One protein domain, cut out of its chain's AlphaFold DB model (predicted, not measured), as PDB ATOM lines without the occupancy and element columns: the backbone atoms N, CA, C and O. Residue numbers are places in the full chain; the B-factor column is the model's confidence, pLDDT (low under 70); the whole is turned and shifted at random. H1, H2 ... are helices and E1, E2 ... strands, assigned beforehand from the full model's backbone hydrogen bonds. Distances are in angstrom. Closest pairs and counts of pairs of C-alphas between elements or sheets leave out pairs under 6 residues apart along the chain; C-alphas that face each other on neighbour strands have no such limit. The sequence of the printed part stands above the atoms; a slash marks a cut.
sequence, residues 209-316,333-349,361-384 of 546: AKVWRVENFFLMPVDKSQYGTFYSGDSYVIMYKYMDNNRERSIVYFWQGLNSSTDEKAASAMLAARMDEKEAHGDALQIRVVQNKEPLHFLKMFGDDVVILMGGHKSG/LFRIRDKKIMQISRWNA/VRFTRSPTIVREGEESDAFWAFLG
ATOM      1  N   ALA A 209      18.375 -24.477 -34.622       73.06
ATOM      2  CA  ALA A 209      19.200 -23.535 -33.871       73.06
ATOM      3  C   ALA A 209      20.564 -23.352 -34.554       73.06
ATOM      4  O   ALA A 209      21.226 -24.323 -34.922       73.06
ATOM      5  N   LYS A 210      21.015 -22.107 -34.697       83.25
ATOM      6  CA  LYS A 210      22.363 -21.766 -35.171       83.25
ATOM      7  C   LYS A 210      23.042 -20.870 -34.140       83.25
ATOM      8  O   LYS A 210      22.417 -19.929 -33.661       83.25
ATOM      9  N   VAL A 211      24.296 -21.167 -33.803       87.12
ATOM     10  CA  VAL A 211      25.076 -20.467 -32.767       87.12
ATOM     11  C   VAL A 211      26.311 -19.819 -33.385       87.12
ATOM     12  O   VAL A 211      27.052 -20.461 -34.134       87.12
ATOM     13  N   TRP A 212      26.558 -18.566 -33.017       90.75
ATOM     14  CA  TRP A 212      27.740 -17.796 -33.383       90.75
ATOM     15  C   TRP A 212      28.384 -17.193 -32.140       90.75
ATOM     16  O   TRP A 212      27.686 -16.732 -31.237       90.75
ATOM     17  N   ARG A 213      29.713 -17.155 -32.116       87.44
ATOM     18  CA  ARG A 213      30.502 -16.389 -31.153       87.44
ATOM     19  C   ARG A 213      30.823 -15.021 -31.747       87.44
ATOM     20  O   ARG A 213      31.065 -14.906 -32.947       87.44
ATOM     21  N   VAL A 214      30.806 -13.989 -30.917       87.50
ATOM     22  CA  VAL A 214      31.237 -12.645 -31.296       87.50
ATOM     23  C   VAL A 214      32.748 -12.558 -31.144       87.50
ATOM     24  O   VAL A 214      33.270 -12.789 -30.061       87.50
ATOM     25  N   GLU A 215      33.442 -12.216 -32.224       81.69
ATOM     26  CA  GLU A 215      34.890 -11.997 -32.229       81.69
ATOM     27  C   GLU A 215      35.201 -10.757 -33.064       81.69
ATOM     28  O   GLU A 215      34.828 -10.691 -34.235       81.69
ATOM     29  N   ASN A 216      35.886  -9.764 -32.487       77.12
ATOM     30  CA  ASN A 216      36.303  -8.544 -33.195       77.12
ATOM     31  C   ASN A 216      35.163  -7.863 -33.990       77.12
ATOM     32  O   ASN A 216      35.369  -7.431 -35.120       77.12
ATOM     33  N   PHE A 217      33.958  -7.780 -33.410       77.38
ATOM     34  CA  PHE A 217      32.730  -7.261 -34.045       77.38
ATOM     35  C   PHE A 217      32.140  -8.109 -35.191       77.38
ATOM     36  O   PHE A 217      31.231  -7.647 -35.887       77.38
ATOM     37  N   PHE A 218      32.589  -9.351 -35.371       76.75
ATOM     38  CA  PHE A 218      32.053 -10.292 -36.357       76.75
ATOM     39  C   PHE A 218      31.410 -11.516 -35.698       76.75
ATOM     40  O   PHE A 218      31.740 -11.886 -34.573       76.75
ATOM     41  N   LEU A 219      30.474 -12.145 -36.416       82.81
ATOM     42  CA  LEU A 219      29.864 -13.412 -36.016       82.81
ATOM     43  C   LEU A 219      30.656 -14.578 -36.596       82.81
ATOM     44  O   LEU A 219      30.622 -14.817 -37.804       82.81
ATOM     45  N   MET A 220      31.311 -15.327 -35.721       80.62
ATOM     46  CA  MET A 220      32.037 -16.541 -36.065       80.62
ATOM     47  C   MET A 220      31.156 -17.756 -35.768       80.62
ATOM     48  O   MET A 220      30.707 -17.914 -34.631       80.62
ATOM     49  N   PRO A 221      30.838 -18.604 -36.764       79.19
ATOM     50  CA  PRO A 221      29.998 -19.771 -36.533       79.19
ATOM     51  C   PRO A 221      30.678 -20.712 -35.537       79.19
ATOM     52  O   PRO A 221      31.849 -21.054 -35.694       79.19
ATOM     53  N   VAL A 222      29.933 -21.133 -34.519       80.56
ATOM     54  CA  VAL A 222      30.413 -22.126 -33.555       80.56
ATOM     55  C   VAL A 222      30.266 -23.512 -34.175       80.56
ATOM     56  O   VAL A 222      29.271 -23.799 -34.849       80.56
ATOM     57  N   ASP A 223      31.249 -24.383 -33.953       72.81
ATOM     58  CA  ASP A 223      31.152 -25.769 -34.399       72.81
ATOM     59  C   ASP A 223      29.961 -26.464 -33.720       72.81
ATOM     60  O   ASP A 223      29.763 -26.354 -32.508       72.81
ATOM     61  N   LYS A 224      29.160 -27.209 -34.491       71.06
ATOM     62  CA  LYS A 224      27.944 -27.871 -33.985       71.06
ATOM     63  C   LYS A 224      28.209 -28.829 -32.821       71.06
ATOM     64  O   LYS A 224      27.311 -29.074 -32.023       71.06
ATOM     65  N   SER A 225      29.408 -29.402 -32.723       66.31
ATOM     66  CA  SER A 225      29.780 -30.256 -31.591       66.31
ATOM     67  C   SER A 225      29.888 -29.479 -30.274       66.31
ATOM     68  O   SER A 225      29.710 -30.076 -29.216       66.31
ATOM     69  N   GLN A 226      30.152 -28.169 -30.331       70.12
ATOM     70  CA  GLN A 226      30.313 -27.287 -29.171       70.12
ATOM     71  C   GLN A 226      29.000 -26.609 -28.748       70.12
ATOM     72  O   GLN A 226      28.994 -25.810 -27.812       70.12
ATOM     73  N   TYR A 227      27.877 -26.903 -29.414       79.56
ATOM     74  CA  TYR A 227      26.581 -26.329 -29.048       79.56
ATOM     75  C   TYR A 227      26.217 -26.710 -27.609       79.56
ATOM     76  O   TYR A 227      26.393 -27.854 -27.196       79.56
ATOM     77  N   GLY A 228      25.730 -25.732 -26.842       72.94
ATOM     78  CA  GLY A 228      25.470 -25.880 -25.407       72.94
ATOM     79  C   GLY A 228      26.675 -25.596 -24.506       72.94
ATOM     80  O   GLY A 228      26.500 -25.517 -23.294       72.94
ATOM     81  N   THR A 229      27.874 -25.386 -25.064       77.06
ATOM     82  CA  THR A 229      29.053 -24.938 -24.309       77.06
ATOM     83  C   THR A 229      29.297 -23.452 -24.545       77.06
ATOM     84  O   THR A 229      29.553 -23.030 -25.670       77.06
ATOM     85  N   PHE A 230      29.258 -22.661 -23.476       82.38
ATOM     86  CA  PHE A 230      29.474 -21.215 -23.510       82.38
ATOM     87  C   PHE A 230      30.659 -20.831 -22.628       82.38
ATOM     88  O   PHE A 230      30.911 -21.469 -21.607       82.38
ATOM     89  N   TYR A 231      31.376 -19.775 -22.995       82.38
ATOM     90  CA  TYR A 231      32.502 -19.255 -22.224       82.38
ATOM     91  C   TYR A 231      32.141 -17.910 -21.590       82.38
ATOM     92  O   TYR A 231      31.635 -17.012 -22.254       82.38
ATOM     93  N   SER A 232      32.409 -17.759 -20.292       81.44
ATOM     94  CA  SER A 232      32.085 -16.554 -19.513       81.44
ATOM     95  C   SER A 232      32.751 -15.280 -20.036       81.44
ATOM     96  O   SER A 232      32.268 -14.191 -19.749       81.44
ATOM     97  N   GLY A 233      33.876 -15.416 -20.739       82.75
ATOM     98  CA  GLY A 233      34.645 -14.336 -21.347       82.75
ATOM     99  C   GLY A 233      34.184 -13.964 -22.752       82.75
ATOM    100  O   GLY A 233      34.695 -12.996 -23.287       82.75
ATOM    101  N   ASP A 234      33.212 -14.682 -23.320       87.12
ATOM    102  CA  ASP A 234      32.751 -14.482 -24.693       87.12
ATOM    103  C   ASP A 234      31.286 -14.008 -24.713       87.12
ATOM    104  O   ASP A 234      30.515 -14.197 -23.763       87.12
ATOM    105  N   SER A 235      30.876 -13.417 -25.835       92.38
ATOM    106  CA  SER A 235      29.469 -13.149 -26.150       92.38
ATOM    107  C   SER A 235      29.038 -13.953 -27.378       92.38
ATOM    108  O   SER A 235      29.832 -14.205 -28.284       92.38
ATOM    109  N   TYR A 236      27.772 -14.362 -27.426       93.81
ATOM    110  CA  TYR A 236      27.229 -15.227 -28.477       93.81
ATOM    111  C   TYR A 236      25.924 -14.673 -29.027       93.81
ATOM    112  O   TYR A 236      25.162 -14.028 -28.312       93.81
ATOM    113  N   VAL A 237      25.636 -14.983 -30.287       92.25
ATOM    114  CA  VAL A 237      24.330 -14.768 -30.918       92.25
ATOM    115  C   VAL A 237      23.792 -16.123 -31.359       92.25
ATOM    116  O   VAL A 237      24.532 -16.943 -31.898       92.25
ATOM    117  N   ILE A 238      22.517 -16.387 -31.094       91.69
ATOM    118  CA  ILE A 238      21.855 -17.650 -31.402       91.69
ATOM    119  C   ILE A 238      20.546 -17.343 -32.112       91.69
ATOM    120  O   ILE A 238      19.712 -16.623 -31.575       91.69
ATOM    121  N   MET A 239      20.336 -17.930 -33.285       86.19
ATOM    122  CA  MET A 239      19.068 -17.845 -34.004       86.19
ATOM    123  C   MET A 239      18.340 -19.176 -33.918       86.19
ATOM    124  O   MET A 239      18.904 -20.218 -34.250       86.19
ATOM    125  N   TYR A 240      17.079 -19.128 -33.509       82.12
ATOM    126  CA  TYR A 240      16.196 -20.278 -33.418       82.12
ATOM    127  C   TYR A 240      14.947 -20.049 -34.262       82.12
ATOM    128  O   TYR A 240      14.216 -19.087 -34.029       82.12
ATOM    129  N   LYS A 241      14.695 -20.933 -35.228       76.88
ATOM    130  CA  LYS A 241      13.503 -20.887 -36.088       76.88
ATOM    131  C   LYS A 241      12.450 -21.888 -35.619       76.88
ATOM    132  O   LYS A 241      12.768 -23.045 -35.348       76.88
ATOM    133  N   TYR A 242      11.191 -21.473 -35.567       68.88
ATOM    134  CA  TYR A 242      10.061 -22.316 -35.174       68.88
ATOM    135  C   TYR A 242       8.831 -22.045 -36.042       68.88
ATOM    136  O   TYR A 242       8.758 -21.033 -36.730       68.88
ATOM    137  N   MET A 243       7.880 -22.979 -36.043       61.78
ATOM    138  CA  MET A 243       6.607 -22.818 -36.748       61.78
ATOM    139  C   MET A 243       5.529 -22.465 -35.732       61.78
ATOM    140  O   MET A 243       5.409 -23.143 -34.713       61.78
ATOM    141  N   ASP A 244       4.748 -21.435 -36.027       55.81
ATOM    142  CA  ASP A 244       3.588 -21.014 -35.247       55.81
ATOM    143  C   ASP A 244       2.414 -20.777 -36.202       55.81
ATOM    144  O   ASP A 244       2.511 -19.952 -37.110       55.81
ATOM    145  N   ASN A 245       1.329 -21.546 -36.061       50.47
ATOM    146  CA  ASN A 245       0.160 -21.500 -36.955       50.47
ATOM    147  C   ASN A 245       0.515 -21.516 -38.460       50.47
ATOM    148  O   ASN A 245      -0.001 -20.719 -39.241       50.47
ATOM    149  N   ASN A 246       1.415 -22.415 -38.876       52.81
ATOM    150  CA  ASN A 246       1.968 -22.511 -40.240       52.81
ATOM    151  C   ASN A 246       2.788 -21.296 -40.728       52.81
ATOM    152  O   ASN A 246       3.188 -21.273 -41.892       52.81
ATOM    153  N   ARG A 247       3.102 -20.324 -39.865       60.81
ATOM    154  CA  ARG A 247       4.046 -19.233 -40.147       60.81
ATOM    155  C   ARG A 247       5.402 -19.545 -39.511       60.81
ATOM    156  O   ARG A 247       5.469 -19.912 -38.340       60.81
ATOM    157  N   GLU A 248       6.485 -19.398 -40.270       69.25
ATOM    158  CA  GLU A 248       7.840 -19.469 -39.710       69.25
ATOM    159  C   GLU A 248       8.099 -18.202 -38.884       69.25
ATOM    160  O   GLU A 248       7.950 -17.084 -39.376       69.25
ATOM    161  N   ARG A 249       8.469 -18.381 -37.617       75.94
ATOM    162  CA  ARG A 249       8.884 -17.323 -36.696       75.94
ATOM    163  C   ARG A 249      10.303 -17.597 -36.212       75.94
ATOM    164  O   ARG A 249      10.791 -18.728 -36.250       75.94
ATOM    165  N   SER A 250      10.971 -16.550 -35.746       81.12
ATOM    166  CA  SER A 250      12.358 -16.629 -35.292       81.12
ATOM    167  C   SER A 250      12.534 -16.003 -33.913       81.12
ATOM    168  O   SER A 250      11.842 -15.054 -33.552       81.12
ATOM    169  N   ILE A 251      13.478 -16.533 -33.141       82.56
ATOM    170  CA  ILE A 251      13.992 -15.934 -31.909       82.56
ATOM    171  C   ILE A 251      15.488 -15.719 -32.105       82.56
ATOM    172  O   ILE A 251      16.191 -16.640 -32.525       82.56
ATOM    173  N   VAL A 252      15.979 -14.525 -31.793       87.19
ATOM    174  CA  VAL A 252      17.408 -14.211 -31.777       87.19
ATOM    175  C   VAL A 252      17.823 -13.956 -30.335       87.19
ATOM    176  O   VAL A 252      17.499 -12.927 -29.747       87.19
ATOM    177  N   TYR A 253      18.548 -14.900 -29.751       88.88
ATOM    178  CA  TYR A 253      19.204 -14.703 -28.469       88.88
ATOM    179  C   TYR A 253      20.559 -14.033 -28.671       88.88
ATOM    180  O   TYR A 253      21.302 -14.399 -29.577       88.88
ATOM    181  N   PHE A 254      20.928 -13.122 -27.779       91.69
ATOM    182  CA  PHE A 254      22.314 -12.694 -27.624       91.69
ATOM    183  C   PHE A 254      22.745 -12.912 -26.178       91.69
ATOM    184  O   PHE A 254      22.298 -12.221 -25.259       91.69
ATOM    185  N   TRP A 255      23.566 -13.941 -25.987       92.44
ATOM    186  CA  TRP A 255      24.068 -14.357 -24.689       92.44
ATOM    187  C   TRP A 255      25.351 -13.596 -24.360       92.44
ATOM    188  O   TRP A 255      26.256 -13.514 -25.191       92.44
ATOM    189  N   GLN A 256      25.432 -13.040 -23.158       90.25
ATOM    190  CA  GLN A 256      26.531 -12.195 -22.708       90.25
ATOM    191  C   GLN A 256      27.195 -12.819 -21.484       90.25
ATOM    192  O   GLN A 256      26.598 -12.891 -20.402       90.25
ATOM    193  N   GLY A 257      28.445 -13.247 -21.662       85.19
ATOM    194  CA  GLY A 257      29.265 -13.783 -20.589       85.19
ATOM    195  C   GLY A 257      29.560 -12.727 -19.531       85.19
ATOM    196  O   GLY A 257      29.740 -11.547 -19.844       85.19
ATOM    197  N   LEU A 258      29.619 -13.131 -18.262       80.69
ATOM    198  CA  LEU A 258      29.860 -12.206 -17.153       80.69
ATOM    199  C   LEU A 258      31.189 -11.455 -17.334       80.69
ATOM    200  O   LEU A 258      31.235 -10.240 -17.145       80.69
ATOM    201  N   ASN A 259      32.210 -12.168 -17.810       80.44
ATOM    202  CA  ASN A 259      33.572 -11.689 -18.029       80.44
ATOM    203  C   ASN A 259      33.843 -11.242 -19.477       80.44
ATOM    204  O   ASN A 259      34.981 -10.905 -19.785       80.44
ATOM    205  N   SER A 260      32.844 -11.255 -20.371       84.62
ATOM    206  CA  SER A 260      33.010 -10.737 -21.736       84.62
ATOM    207  C   SER A 260      33.174  -9.221 -21.719       84.62
ATOM    208  O   SER A 260      32.579  -8.526 -20.878       84.62
ATOM    209  N   SER A 261      34.006  -8.717 -22.630       81.69
ATOM    210  CA  SER A 261      34.360  -7.304 -22.682       81.69
ATOM    211  C   SER A 261      33.149  -6.437 -23.050       81.69
ATOM    212  O   SER A 261      32.156  -6.889 -23.626       81.69
ATOM    213  N   THR A 262      33.188  -5.160 -22.665       81.50
ATOM    214  CA  THR A 262      32.037  -4.255 -22.854       81.50
ATOM    215  C   THR A 262      31.726  -4.038 -24.338       81.50
ATOM    216  O   THR A 262      30.560  -3.972 -24.729       81.50
ATOM    217  N   ASP A 263      32.762  -3.965 -25.170       80.81
ATOM    218  CA  ASP A 263      32.661  -3.858 -26.622       80.81
ATOM    219  C   ASP A 263      32.068  -5.122 -27.262       80.81
ATOM    220  O   ASP A 263      31.189  -4.994 -28.111       80.81
ATOM    221  N   GLU A 264      32.440  -6.326 -26.815       83.50
ATOM    222  CA  GLU A 264      31.850  -7.582 -27.303       83.50
ATOM    223  C   GLU A 264      30.376  -7.723 -26.919       83.50
ATOM    224  O   GLU A 264      29.555  -8.122 -27.750       83.50
ATOM    225  N   LYS A 265      30.008  -7.332 -25.692       86.38
ATOM    226  CA  LYS A 265      28.605  -7.283 -25.251       86.38
ATOM    227  C   LYS A 265      27.785  -6.303 -26.093       86.38
ATOM    228  O   LYS A 265      26.660  -6.611 -26.487       86.38
ATOM    229  N   ALA A 266      28.333  -5.126 -26.397       80.69
ATOM    230  CA  ALA A 266      27.676  -4.162 -27.279       80.69
ATOM    231  C   ALA A 266      27.568  -4.696 -28.720       80.69
ATOM    232  O   ALA A 266      26.523  -4.564 -29.365       80.69
ATOM    233  N   ALA A 267      28.624  -5.349 -29.207       82.50
ATOM    234  CA  ALA A 267      28.660  -5.974 -30.520       82.50
ATOM    235  C   ALA A 267      27.628  -7.103 -30.643       82.50
ATOM    236  O   ALA A 267      26.949  -7.178 -31.663       82.50
ATOM    237  N   SER A 268      27.439  -7.933 -29.612       90.25
ATOM    238  CA  SER A 268      26.456  -9.023 -29.634       90.25
ATOM    239  C   SER A 268      25.028  -8.510 -29.823       90.25
ATOM    240  O   SER A 268      24.282  -9.066 -30.627       90.25
ATOM    241  N   ALA A 269      24.665  -7.413 -29.150       82.94
ATOM    242  CA  ALA A 269      23.362  -6.771 -29.310       82.94
ATOM    243  C   ALA A 269      23.186  -6.181 -30.722       82.94
ATOM    244  O   ALA A 269      22.162  -6.395 -31.370       82.94
ATOM    245  N   MET A 270      24.209  -5.488 -31.238       82.94
ATOM    246  CA  MET A 270      24.181  -4.920 -32.593       82.94
ATOM    247  C   MET A 270      24.071  -6.005 -33.675       82.94
ATOM    248  O   MET A 270      23.314  -5.867 -34.636       82.94
ATOM    249  N   LEU A 271      24.834  -7.090 -33.528       85.44
ATOM    250  CA  LEU A 271      24.859  -8.201 -34.474       85.44
ATOM    251  C   LEU A 271      23.560  -9.008 -34.435       85.44
ATOM    252  O   LEU A 271      23.105  -9.440 -35.491       85.44
ATOM    253  N   ALA A 272      22.931  -9.152 -33.266       85.75
ATOM    254  CA  ALA A 272      21.602  -9.745 -33.137       85.75
ATOM    255  C   ALA A 272      20.535  -8.938 -33.891       85.75
ATOM    256  O   ALA A 272      19.782  -9.515 -34.673       85.75
ATOM    257  N   ALA A 273      20.527  -7.609 -33.743       82.25
ATOM    258  CA  ALA A 273      19.602  -6.748 -34.480       82.25
ATOM    259  C   ALA A 273      19.817  -6.832 -36.001       82.25
ATOM    260  O   ALA A 273      18.864  -6.957 -36.767       82.25
ATOM    261  N   ARG A 274      21.081  -6.836 -36.447       80.44
ATOM    262  CA  ARG A 274      21.422  -7.007 -37.869       80.44
ATOM    263  C   ARG A 274      21.027  -8.390 -38.400       80.44
ATOM    264  O   ARG A 274      20.679  -8.511 -39.571       80.44
ATOM    265  N   MET A 275      21.129  -9.431 -37.576       83.12
ATOM    266  CA  MET A 275      20.720 -10.791 -37.937       83.12
ATOM    267  C   MET A 275      19.206 -10.887 -38.103       83.12
ATOM    268  O   MET A 275      18.756 -11.445 -39.096       83.12
ATOM    269  N   ASP A 276      18.438 -10.311 -37.181       84.12
ATOM    270  CA  ASP A 276      16.981 -10.211 -37.291       84.12
ATOM    271  C   ASP A 276      16.563  -9.515 -38.599       84.12
ATOM    272  O   ASP A 276      15.807 -10.072 -39.393       84.12
ATOM    273  N   GLU A 277      17.145  -8.351 -38.894       80.44
ATOM    274  CA  GLU A 277      16.850  -7.599 -40.119       80.44
ATOM    275  C   GLU A 277      17.135  -8.409 -41.398       80.44
ATOM    276  O   GLU A 277      16.341  -8.395 -42.339       80.44
ATOM    277  N   LYS A 278      18.248  -9.153 -41.430       79.69
ATOM    278  CA  LYS A 278      18.669  -9.917 -42.614       79.69
ATOM    279  C   LYS A 278      17.960 -11.259 -42.783       79.69
ATOM    280  O   LYS A 278      17.631 -11.620 -43.907       79.69
ATOM    281  N   GLU A 279      17.787 -12.014 -41.702       78.12
ATOM    282  CA  GLU A 279      17.375 -13.428 -41.741       78.12
ATOM    283  C   GLU A 279      15.913 -13.644 -41.332       78.12
ATOM    284  O   GLU A 279      15.331 -14.682 -41.652       78.12
ATOM    285  N   ALA A 280      15.328 -12.692 -40.601       76.38
ATOM    286  CA  ALA A 280      13.948 -12.743 -40.123       76.38
ATOM    287  C   ALA A 280      13.132 -11.510 -40.533       76.38
ATOM    288  O   ALA A 280      12.013 -11.346 -40.062       76.38
ATOM    289  N   HIS A 281      13.667 -10.654 -41.408       79.94
ATOM    290  CA  HIS A 281      12.997  -9.451 -41.914       79.94
ATOM    291  C   HIS A 281      12.527  -8.487 -40.811       79.94
ATOM    292  O   HIS A 281      11.580  -7.729 -41.007       79.94
ATOM    293  N   GLY A 282      13.187  -8.506 -39.649       75.94
ATOM    294  CA  GLY A 282      12.796  -7.701 -38.495       75.94
ATOM    295  C   GLY A 282      11.646  -8.285 -37.663       75.94
ATOM    296  O   GLY A 282      11.177  -7.600 -36.752       75.94
ATOM    297  N   ASP A 283      11.172  -9.496 -37.960       76.50
ATOM    298  CA  ASP A 283      10.088 -10.162 -37.226       76.50
ATOM    299  C   ASP A 283      10.589 -11.032 -36.059       76.50
ATOM    300  O   ASP A 283       9.775 -11.586 -35.311       76.50
ATOM    301  N   ALA A 284      11.904 -11.205 -35.878       80.81
ATOM    302  CA  ALA A 284      12.400 -12.067 -34.815       80.81
ATOM    303  C   ALA A 284      12.217 -11.445 -33.431       80.81
ATOM    304  O   ALA A 284      12.470 -10.263 -33.190       80.81
ATOM    305  N   LEU A 285      11.888 -12.305 -32.469       79.44
ATOM    306  CA  LEU A 285      11.927 -11.945 -31.064       79.44
ATOM    307  C   LEU A 285      13.385 -11.862 -30.588       79.44
ATOM    308  O   LEU A 285      14.069 -12.883 -30.521       79.44
ATOM    309  N   GLN A 286      13.858 -10.667 -30.231       80.44
ATOM    310  CA  GLN A 286      15.227 -10.463 -29.748       80.44
ATOM    311  C   GLN A 286      15.297 -10.576 -28.219       80.44
ATOM    312  O   GLN A 286      14.600  -9.862 -27.499       80.44
ATOM    313  N   ILE A 287      16.155 -11.464 -27.711       78.31
ATOM    314  CA  ILE A 287      16.260 -11.763 -26.277       78.31
ATOM    315  C   ILE A 287      17.710 -11.644 -25.809       78.31
ATOM    316  O   ILE A 287      18.564 -12.454 -26.176       78.31
ATOM    317  N   ARG A 288      17.978 -10.681 -24.921       83.75
ATOM    318  CA  ARG A 288      19.245 -10.648 -24.183       83.75
ATOM    319  C   ARG A 288      19.256 -11.767 -23.152       83.75
ATOM    320  O   ARG A 288      18.313 -11.885 -22.372       83.75
ATOM    321  N   VAL A 289      20.345 -12.525 -23.094       82.44
ATOM    322  CA  VAL A 289      20.571 -13.514 -22.036       82.44
ATOM    323  C   VAL A 289      21.858 -13.173 -21.313       82.44
ATOM    324  O   VAL A 289      22.921 -13.139 -21.917       82.44
ATOM    325  N   VAL A 290      21.775 -12.910 -20.015       80.88
ATOM    326  CA  VAL A 290      22.969 -12.697 -19.190       80.88
ATOM    327  C   VAL A 290      23.387 -14.031 -18.583       80.88
ATOM    328  O   VAL A 290      22.522 -14.813 -18.176       80.88
ATOM    329  N   GLN A 291      24.696 -14.290 -18.503       79.50
ATOM    330  CA  GLN A 291      25.221 -15.478 -17.832       79.50
ATOM    331  C   GLN A 291      24.568 -15.662 -16.454       79.50
ATOM    332  O   GLN A 291      24.545 -14.757 -15.619       79.50
ATOM    333  N   ASN A 292      24.099 -16.877 -16.198       71.81
ATOM    334  CA  ASN A 292      23.351 -17.285 -15.015       71.81
ATOM    335  C   ASN A 292      21.882 -16.842 -14.941       71.81
ATOM    336  O   ASN A 292      21.220 -17.138 -13.941       71.81
ATOM    337  N   LYS A 293      21.343 -16.197 -15.973       69.94
ATOM    338  CA  LYS A 293      19.929 -15.801 -16.086       69.94
ATOM    339  C   LYS A 293      19.281 -16.373 -17.349       69.94
ATOM    340  O   LYS A 293      18.376 -15.772 -17.929       69.94
ATOM    341  N   GLU A 294      19.756 -17.543 -17.769       73.19
ATOM    342  CA  GLU A 294      19.273 -18.248 -18.948       73.19
ATOM    343  C   GLU A 294      17.787 -18.618 -18.805       73.19
ATOM    344  O   GLU A 294      17.418 -19.310 -17.852       73.19
ATOM    345  N   PRO A 295      16.910 -18.196 -19.737       66.50
ATOM    346  CA  PRO A 295      15.510 -18.591 -19.691       66.50
ATOM    347  C   PRO A 295      15.362 -20.085 -19.996       66.50
ATOM    348  O   PRO A 295      16.149 -20.671 -20.739       66.50
ATOM    349  N   LEU A 296      14.290 -20.701 -19.490       64.56
ATOM    350  CA  LEU A 296      14.055 -22.141 -19.642       64.56
ATOM    351  C   LEU A 296      14.061 -22.602 -21.110       64.56
ATOM    352  O   LEU A 296      14.560 -23.683 -21.409       64.56
ATOM    353  N   HIS A 297      13.533 -21.788 -22.030       71.56
ATOM    354  CA  HIS A 297      13.576 -22.093 -23.464       71.56
ATOM    355  C   HIS A 297      15.014 -22.153 -24.003       71.56
ATOM    356  O   HIS A 297      15.339 -23.069 -24.751       71.56
ATOM    357  N   PHE A 298      15.886 -21.229 -23.585       73.88
ATOM    358  CA  PHE A 298      17.300 -21.238 -23.966       73.88
ATOM    359  C   PHE A 298      17.992 -22.503 -23.462       73.88
ATOM    360  O   PHE A 298      18.661 -23.174 -24.236       73.88
ATOM    361  N   LEU A 299      17.783 -22.865 -22.191       70.62
ATOM    362  CA  LEU A 299      18.363 -24.086 -21.625       70.62
ATOM    363  C   LEU A 299      17.902 -25.319 -22.409       70.62
ATOM    364  O   LEU A 299      18.719 -26.072 -22.924       70.62
ATOM    365  N   LYS A 300      16.589 -25.458 -22.616       63.91
ATOM    366  CA  LYS A 300      16.007 -26.580 -23.366       63.91
ATOM    367  C   LYS A 300      16.472 -26.662 -24.822       63.91
ATOM    368  O   LYS A 300      16.512 -27.767 -25.357       63.91
ATOM    369  N   MET A 301      16.830 -25.541 -25.456       68.69
ATOM    370  CA  MET A 301      17.344 -25.508 -26.836       68.69
ATOM    371  C   MET A 301      18.652 -26.288 -27.001       68.69
ATOM    372  O   MET A 301      18.929 -26.796 -28.081       68.69
ATOM    373  N   PHE A 302      19.448 -26.396 -25.940       68.12
ATOM    374  CA  PHE A 302      20.715 -27.125 -25.947       68.12
ATOM    375  C   PHE A 302      20.629 -28.448 -25.167       68.12
ATOM    376  O   PHE A 302      21.646 -29.098 -24.927       68.12
ATOM    377  N   GLY A 303      19.413 -28.870 -24.801       55.28
ATOM    378  CA  GLY A 303      19.160 -30.007 -23.917       55.28
ATOM    379  C   GLY A 303      19.456 -29.713 -22.442       55.28
ATOM    380  O   GLY A 303      19.762 -28.591 -22.059       55.28
ATOM    381  N   ASP A 304      19.388 -30.743 -21.598       50.88
ATOM    382  CA  ASP A 304      19.637 -30.623 -20.148       50.88
ATOM    383  C   ASP A 304      21.131 -30.370 -19.797       50.88
ATOM    384  O   ASP A 304      21.486 -30.316 -18.622       50.88
ATOM    385  N   ASP A 305      22.005 -30.190 -20.797       59.41
ATOM    386  CA  ASP A 305      23.469 -30.222 -20.671       59.41
ATOM    387  C   ASP A 305      24.141 -28.879 -21.047       59.41
ATOM    388  O   ASP A 305      25.228 -28.868 -21.629       59.41
ATOM    389  N   VAL A 306      23.524 -27.727 -20.745       70.00
ATOM    390  CA  VAL A 306      24.194 -26.423 -20.931       70.00
ATOM    391  C   VAL A 306      25.349 -26.279 -19.945       70.00
ATOM    392  O   VAL A 306      25.167 -26.344 -18.729       70.00
ATOM    393  N   VAL A 307      26.542 -26.018 -20.474       71.25
ATOM    394  CA  VAL A 307      27.774 -25.875 -19.699       71.25
ATOM    395  C   VAL A 307      28.347 -24.491 -19.940       71.25
ATOM    396  O   VAL A 307      28.567 -24.080 -21.076       71.25
ATOM    397  N   ILE A 308      28.625 -23.781 -18.851       76.31
ATOM    398  CA  ILE A 308      29.265 -22.471 -18.900       76.31
ATOM    399  C   ILE A 308      30.655 -22.607 -18.282       76.31
ATOM    400  O   ILE A 308      30.792 -22.960 -17.110       76.31
ATOM    401  N   LEU A 309      31.684 -22.356 -19.082       73.88
ATOM    402  CA  LEU A 309      33.089 -22.445 -18.705       73.88
ATOM    403  C   LEU A 309      33.653 -21.060 -18.381       73.88
ATOM    404  O   LEU A 309      33.265 -20.057 -18.974       73.88
ATOM    405  N   MET A 310      34.600 -21.004 -17.447       72.19
ATOM    406  CA  MET A 310      35.372 -19.786 -17.192       72.19
ATOM    407  C   MET A 310      36.400 -19.550 -18.313       72.19
ATOM    408  O   MET A 310      36.846 -20.499 -18.959       72.19
ATOM    409  N   GLY A 311      36.790 -18.292 -18.533       73.19
ATOM    410  CA  GLY A 311      37.678 -17.898 -19.637       73.19
ATOM    411  C   GLY A 311      36.924 -17.679 -20.951       73.19
ATOM    412  O   GLY A 311      35.710 -17.493 -20.916       73.19
ATOM    413  N   GLY A 312      37.641 -17.680 -22.077       70.31
ATOM    414  CA  GLY A 312      37.103 -17.389 -23.410       70.31
ATOM    415  C   GLY A 312      38.197 -17.162 -24.456       70.31
ATOM    416  O   GLY A 312      39.391 -17.346 -24.178       70.31
ATOM    417  N   HIS A 313      37.785 -16.790 -25.665       64.00
ATOM    418  CA  HIS A 313      38.686 -16.298 -26.699       64.00
ATOM    419  C   HIS A 313      39.163 -14.886 -26.345       64.00
ATOM    420  O   HIS A 313      38.451 -14.108 -25.722       64.00
ATOM    421  N   LYS A 314      40.401 -14.538 -26.710       56.78
ATOM    422  CA  LYS A 314      40.935 -13.217 -26.364       56.78
ATOM    423  C   LYS A 314      40.239 -12.138 -27.193       56.78
ATOM    424  O   LYS A 314      40.252 -12.222 -28.424       56.78
ATOM    425  N   SER A 315      39.706 -11.125 -26.512       52.31
ATOM    426  CA  SER A 315      39.240  -9.881 -27.130       52.31
ATOM    427  C   SER A 315      40.387  -9.177 -27.871       52.31
ATOM    428  O   SER A 315      41.555  -9.244 -27.466       52.31
ATOM    429  N   GLY A 316      40.054  -8.488 -28.966       46.88
ATOM    430  CA  GLY A 316      40.981  -7.646 -29.729       46.88
ATOM    431  C   GLY A 316      41.418  -6.364 -29.006       46.88
ATOM    432  O   GLY A 316      42.366  -5.716 -29.452       46.88
ATOM    433  N   LEU A 333      35.792 -25.965 -10.321       67.38
ATOM    434  CA  LEU A 333      34.574 -26.130  -9.539       67.38
ATOM    435  C   LEU A 333      33.353 -25.738 -10.380       67.38
ATOM    436  O   LEU A 333      33.294 -24.638 -10.924       67.38
ATOM    437  N   PHE A 334      32.367 -26.630 -10.452       66.31
ATOM    438  CA  PHE A 334      31.104 -26.397 -11.148       66.31
ATOM    439  C   PHE A 334      29.957 -26.300 -10.141       66.31
ATOM    440  O   PHE A 334      29.831 -27.144  -9.255       66.31
ATOM    441  N   ARG A 335      29.089 -25.295 -10.306       66.50
ATOM    442  CA  ARG A 335      27.821 -25.185  -9.575       66.50
ATOM    443  C   ARG A 335      26.670 -25.608 -10.482       66.50
ATOM    444  O   ARG A 335      26.433 -24.971 -11.505       66.50
ATOM    445  N   ILE A 336      25.915 -26.619 -10.064       65.19
ATOM    446  CA  ILE A 336      24.740 -27.129 -10.783       65.19
ATOM    447  C   ILE A 336      23.477 -26.543 -10.143       65.19
ATOM    448  O   ILE A 336      23.347 -26.551  -8.919       65.19
ATOM    449  N   ARG A 337      22.575 -25.975 -10.954       55.00
ATOM    450  CA  ARG A 337      21.413 -25.201 -10.471       55.00
ATOM    451  C   ARG A 337      20.063 -25.914 -10.574       55.00
ATOM    452  O   ARG A 337      19.118 -25.433  -9.962       55.00
ATOM    453  N   ASP A 338      19.985 -27.069 -11.236       50.19
ATOM    454  CA  ASP A 338      18.746 -27.845 -11.370       50.19
ATOM    455  C   ASP A 338      18.908 -29.308 -10.930       50.19
ATOM    456  O   ASP A 338      19.986 -29.892 -11.027       50.19
ATOM    457  N   LYS A 339      17.821 -29.913 -10.424       37.84
ATOM    458  CA  LYS A 339      17.791 -31.226  -9.732       37.84
ATOM    459  C   LYS A 339      18.120 -32.459 -10.596       37.84
ATOM    460  O   LYS A 339      17.766 -33.578 -10.219       37.84
ATOM    461  N   LYS A 340      18.815 -32.324 -11.724       33.84
ATOM    462  CA  LYS A 340      19.310 -33.479 -12.480       33.84
ATOM    463  C   LYS A 340      20.811 -33.377 -12.729       33.84
ATOM    464  O   LYS A 340      21.269 -32.811 -13.704       33.84
ATOM    465  N   ILE A 341      21.495 -34.096 -11.837       28.81
ATOM    466  CA  ILE A 341      22.857 -34.634 -11.896       28.81
ATOM    467  C   ILE A 341      23.956 -33.706 -11.359       28.81
ATOM    468  O   ILE A 341      24.420 -32.784 -12.010       28.81
ATOM    469  N   MET A 342      24.387 -34.067 -10.144       28.52
ATOM    470  CA  MET A 342      25.649 -33.745  -9.471       28.52
ATOM    471  C   MET A 342      26.862 -34.232 -10.268       28.52
ATOM    472  O   MET A 342      26.869 -35.405 -10.638       28.52
ATOM    473  N   GLN A 343      27.926 -33.425 -10.394       29.84
ATOM    474  CA  GLN A 343      29.293 -33.943 -10.559       29.84
ATOM    475  C   GLN A 343      30.399 -32.861 -10.493       29.84
ATOM    476  O   GLN A 343      30.364 -31.881 -11.229       29.84
ATOM    477  N   ILE A 344      31.436 -33.101  -9.678       28.27
ATOM    478  CA  ILE A 344      32.735 -32.397  -9.676       28.27
ATOM    479  C   ILE A 344      33.811 -33.443 -10.010       28.27
ATOM    480  O   ILE A 344      33.776 -34.540  -9.449       28.27
ATOM    481  N   SER A 345      34.769 -33.153 -10.903       25.61
ATOM    482  CA  SER A 345      35.969 -33.999 -11.042       25.61
ATOM    483  C   SER A 345      37.195 -33.297 -11.649       25.61
ATOM    484  O   SER A 345      37.099 -32.253 -12.291       25.61
ATOM    485  N   ARG A 346      38.352 -33.923 -11.384       32.91
ATOM    486  CA  ARG A 346      39.747 -33.536 -11.664       32.91
ATOM    487  C   ARG A 346      40.125 -33.634 -13.151       32.91
ATOM    488  O   ARG A 346      39.875 -34.670 -13.768       32.91
ATOM    489  N   TRP A 347      40.858 -32.647 -13.674       30.64
ATOM    490  CA  TRP A 347      41.655 -32.783 -14.902       30.64
ATOM    491  C   TRP A 347      43.129 -33.003 -14.527       30.64
ATOM    492  O   TRP A 347      43.611 -32.443 -13.550       30.64
ATOM    493  N   ASN A 348      43.844 -33.875 -15.241       26.11
ATOM    494  CA  ASN A 348      45.280 -34.082 -15.034       26.11
ATOM    495  C   ASN A 348      45.969 -33.820 -16.373       26.11
ATOM    496  O   ASN A 348      45.842 -34.615 -17.307       26.11
ATOM    497  N   ALA A 349      46.626 -32.669 -16.477       28.98
ATOM    498  CA  ALA A 349      47.309 -32.219 -17.677       28.98
ATOM    499  C   ALA A 349      48.643 -32.959 -17.817       28.98
ATOM    500  O   ALA A 349      49.628 -32.592 -17.188       28.98
ATOM    501  N   VAL A 361      30.005 -32.529 -21.289       37.78
ATOM    502  CA  VAL A 361      30.457 -32.957 -19.949       37.78
ATOM    503  C   VAL A 361      30.113 -34.444 -19.729       37.78
ATOM    504  O   VAL A 361      29.371 -34.841 -18.843       37.78
ATOM    505  N   ARG A 362      30.665 -35.319 -20.572       37.41
ATOM    506  CA  ARG A 362      30.854 -36.737 -20.296       37.41
ATOM    507  C   ARG A 362      32.210 -36.852 -19.627       37.41
ATOM    508  O   ARG A 362      33.253 -36.825 -20.277       37.41
ATOM    509  N   PHE A 363      32.185 -36.929 -18.304       42.09
ATOM    510  CA  PHE A 363      33.377 -37.194 -17.516       42.09
ATOM    511  C   PHE A 363      34.085 -38.436 -18.058       42.09
ATOM    512  O   PHE A 363      33.486 -39.499 -18.200       42.09
ATOM    513  N   THR A 364      35.374 -38.308 -18.363       41.84
ATOM    514  CA  THR A 364      36.208 -39.420 -18.851       41.84
ATOM    515  C   THR A 364      36.440 -40.492 -17.778       41.84
ATOM    516  O   THR A 364      37.005 -41.546 -18.065       41.84
ATOM    517  N   ARG A 365      36.004 -40.231 -16.537       43.78
ATOM    518  CA  ARG A 365      36.064 -41.121 -15.374       43.78
ATOM    519  C   ARG A 365      34.752 -41.080 -14.594       43.78
ATOM    520  O   ARG A 365      34.066 -40.060 -14.576       43.78
ATOM    521  N   SER A 366      34.431 -42.180 -13.917       42.09
ATOM    522  CA  SER A 366      33.309 -42.242 -12.981       42.09
ATOM    523  C   SER A 366      33.540 -41.297 -11.792       42.09
ATOM    524  O   SER A 366      34.659 -41.212 -11.277       42.09
ATOM    525  N   PRO A 367      32.509 -40.565 -11.347       56.91
ATOM    526  CA  PRO A 367      32.642 -39.633 -10.239       56.91
ATOM    527  C   PRO A 367      32.706 -40.342  -8.895       56.91
ATOM    528  O   PRO A 367      32.134 -41.415  -8.715       56.91
ATOM    529  N   THR A 368      33.341 -39.687  -7.927       60.22
ATOM    530  CA  THR A 368      33.205 -40.045  -6.512       60.22
ATOM    531  C   THR A 368      32.098 -39.187  -5.909       60.22
ATOM    532  O   THR A 368      32.145 -37.963  -6.012       60.22
ATOM    533  N   ILE A 369      31.082 -39.824  -5.329       66.62
ATOM    534  CA  ILE A 369      29.972 -39.130  -4.669       66.62
ATOM    535  C   ILE A 369      30.399 -38.824  -3.235       66.62
ATOM    536  O   ILE A 369      30.772 -39.737  -2.503       66.62
ATOM    537  N   VAL A 370      30.323 -37.555  -2.847       69.19
ATOM    538  CA  VAL A 370      30.590 -37.073  -1.487       69.19
ATOM    539  C   VAL A 370      29.344 -36.325  -1.022       69.19
ATOM    540  O   VAL A 370      28.819 -35.494  -1.769       69.19
ATOM    541  N   ARG A 371      28.817 -36.671   0.155       69.06
ATOM    542  CA  ARG A 371      27.671 -35.974   0.756       69.06
ATOM    543  C   ARG A 371      28.156 -34.773   1.555       69.06
ATOM    544  O   ARG A 371      29.269 -34.793   2.072       69.06
ATOM    545  N   GLU A 372      27.304 -33.759   1.665       72.38
ATOM    546  CA  GLU A 372      27.601 -32.601   2.505       72.38
ATOM    547  C   GLU A 372      27.850 -33.047   3.955       72.38
ATOM    548  O   GLU A 372      27.043 -33.787   4.524       72.38
ATOM    549  N   GLY A 373      28.975 -32.629   4.533       76.75
ATOM    550  CA  GLY A 373      29.437 -33.031   5.864       76.75
ATOM    551  C   GLY A 373      30.299 -34.301   5.905       76.75
ATOM    552  O   GLY A 373      30.902 -34.579   6.941       76.75
ATOM    553  N   GLU A 374      30.392 -35.055   4.805       80.25
ATOM    554  CA  GLU A 374      31.245 -36.252   4.663       80.25
ATOM    555  C   GLU A 374      32.513 -35.966   3.829       80.25
ATOM    556  O   GLU A 374      33.146 -36.881   3.293       80.25
ATOM    557  N   GLU A 375      32.893 -34.697   3.667       84.19
ATOM    558  CA  GLU A 375      34.041 -34.313   2.849       84.19
ATOM    559  C   GLU A 375      35.375 -34.607   3.545       84.19
ATOM    560  O   GLU A 375      35.579 -34.286   4.715       84.19
ATOM    561  N   SER A 376      36.326 -35.173   2.798       82.75
ATOM    562  CA  SER A 376      37.670 -35.456   3.306       82.75
ATOM    563  C   SER A 376      38.541 -34.200   3.400       82.75
ATOM    564  O   SER A 376      38.347 -33.228   2.670       82.75
ATOM    565  N   ASP A 377      39.592 -34.244   4.222       83.56
ATOM    566  CA  ASP A 377      40.588 -33.161   4.282       83.56
ATOM    567  C   ASP A 377      41.258 -32.918   2.924       83.56
ATOM    568  O   ASP A 377      41.580 -31.785   2.578       83.56
ATOM    569  N   ALA A 378      41.409 -33.973   2.114       79.69
ATOM    570  CA  ALA A 378      41.896 -33.854   0.746       79.69
ATOM    571  C   ALA A 378      40.945 -33.022  -0.129       79.69
ATOM    572  O   ALA A 378      41.416 -32.190  -0.898       79.69
ATOM    573  N   PHE A 379      39.623 -33.203   0.003       78.38
ATOM    574  CA  PHE A 379      38.632 -32.378  -0.697       78.38
ATOM    575  C   PHE A 379      38.782 -30.899  -0.324       78.38
ATOM    576  O   PHE A 379      38.871 -30.050  -1.210       78.38
ATOM    577  N   TRP A 380      38.885 -30.592   0.972       81.38
ATOM    578  CA  TRP A 380      39.057 -29.215   1.437       81.38
ATOM    579  C   TRP A 380      40.402 -28.619   1.033       81.38
ATOM    580  O   TRP A 380      40.450 -27.454   0.653       81.38
ATOM    581  N   ALA A 381      41.481 -29.403   1.039       78.31
ATOM    582  CA  ALA A 381      42.792 -28.953   0.582       78.31
ATOM    583  C   ALA A 381      42.760 -28.468  -0.880       78.31
ATOM    584  O   ALA A 381      43.398 -27.467  -1.194       78.31
ATOM    585  N   PHE A 382      41.963 -29.104  -1.751       74.19
ATOM    586  CA  PHE A 382      41.777 -28.653  -3.139       74.19
ATOM    587  C   PHE A 382      41.012 -27.331  -3.270       74.19
ATOM    588  O   PHE A 382      41.153 -26.653  -4.280       74.19
ATOM    589  N   LEU A 383      40.216 -26.954  -2.269       74.06
ATOM    590  CA  LEU A 383      39.502 -25.674  -2.229       74.06
ATOM    591  C   LEU A 383      40.286 -24.582  -1.479       74.06
ATOM    592  O   LEU A 383      39.755 -23.500  -1.244       74.06
ATOM    593  N   GLY A 384      41.541 -24.855  -1.097       80.12
ATOM    594  CA  GLY A 384      42.358 -23.941  -0.293       80.12
ATOM    595  C   GLY A 384      42.051 -23.984   1.211       80.12
ATOM    596  O   GLY A 384      42.450 -23.081   1.942       80.12
TER     597      GLY A 384
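AT A GLANCE: This is residues 209 to 316, 333 to 349 and 361 to 384 of the 546 residues of the protein "HP domain-containing protein" of Soboliphyme baturini (UniProt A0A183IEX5). A strongly twisted sheet of five strands, E2 E1 E4 E5 E6, has the long helix H1 packed over one face, while a loose run of chain, cut twice, leads away from this body to the small helix H3 at the far end. A second, very small sheet of E3 and E7 lies near the mean of the C-alphas, and the short helix H2 only grazes the large sheet. The printed part has 149 residues, under half of them in named elements: three helices and seven strands, in the order E1 E2 E3 E4 E5 H1 E6 H2 E7 H3. The class is mixed, helices and strands; the large sheet is mixed and the small one parallel. The whole is only just loose, close to compact, with a radius of gyration of the C-alphas of 18.1 A and spans of 58 by 41 by 23 A.

HOW THE PARTS SIT: E1, residues 209 to 215, forms an antiparallel hairpin with E2, residues 218 to 221, with N 213 and O 220 at 2.8 A. E3, residues 229 to 231, is apart from E1. E4, residues 235 to 244, is antiparallel to E1, with N 212 and O 237 at 2.8 A. E4 and E5, residues 247 to 256, make a second hairpin, with N 240 and O 251 at 2.8 A. H1, residues 262 to 279, is on the sheet, and its closest C-alphas to E5 are those of Ser 268 and Phe 254, 5.9 A apart. E6, residues 285 to 290, is parallel to E5, with N 254 and O 287 at 2.9 A. E5, H1 and E6 make a strand-helix-strand unit, two parallel neighbour strands with a helix between, and its crossover is right-handed. With H1 on one face, the sheet makes two layers; E2 and E6 are its edge strands. H2, residues 296 to 301, only grazes this sheet with residues 298 to 301. E7, residues 307 to 309, is parallel to E3, with N 230 and O 307 at 2.9 A. H3, residues 377 to 382, is not on the large sheet and is apart from H1 and H2. In H1, H2 and H3 every O i to N i+4 pair is within hydrogen-bond range.

IN THESE COORDINATES: E1 begins at C-alpha 209, (19.200, -23.535, -33.871). E4 is 28.5 A long, E5 29.3 A and H1 25.6 A. H3 ends at C-alpha 382, (41.777, -28.653, -3.139).

THE WHOLE: The C-alphas farthest apart, of Asn 246 and Asp 377, are 59.9 A apart. Residues 317 to 332 and 350 to 360 are not printed, with C-alpha gaps of 28.1 A and 17.0 A. Of the links printed whole, none is long. Residues 371 to 378 stand free. The mean pLDDT of the printed part is 71.2, and residues 333 to 349 and 361 to 371 are among those under 70.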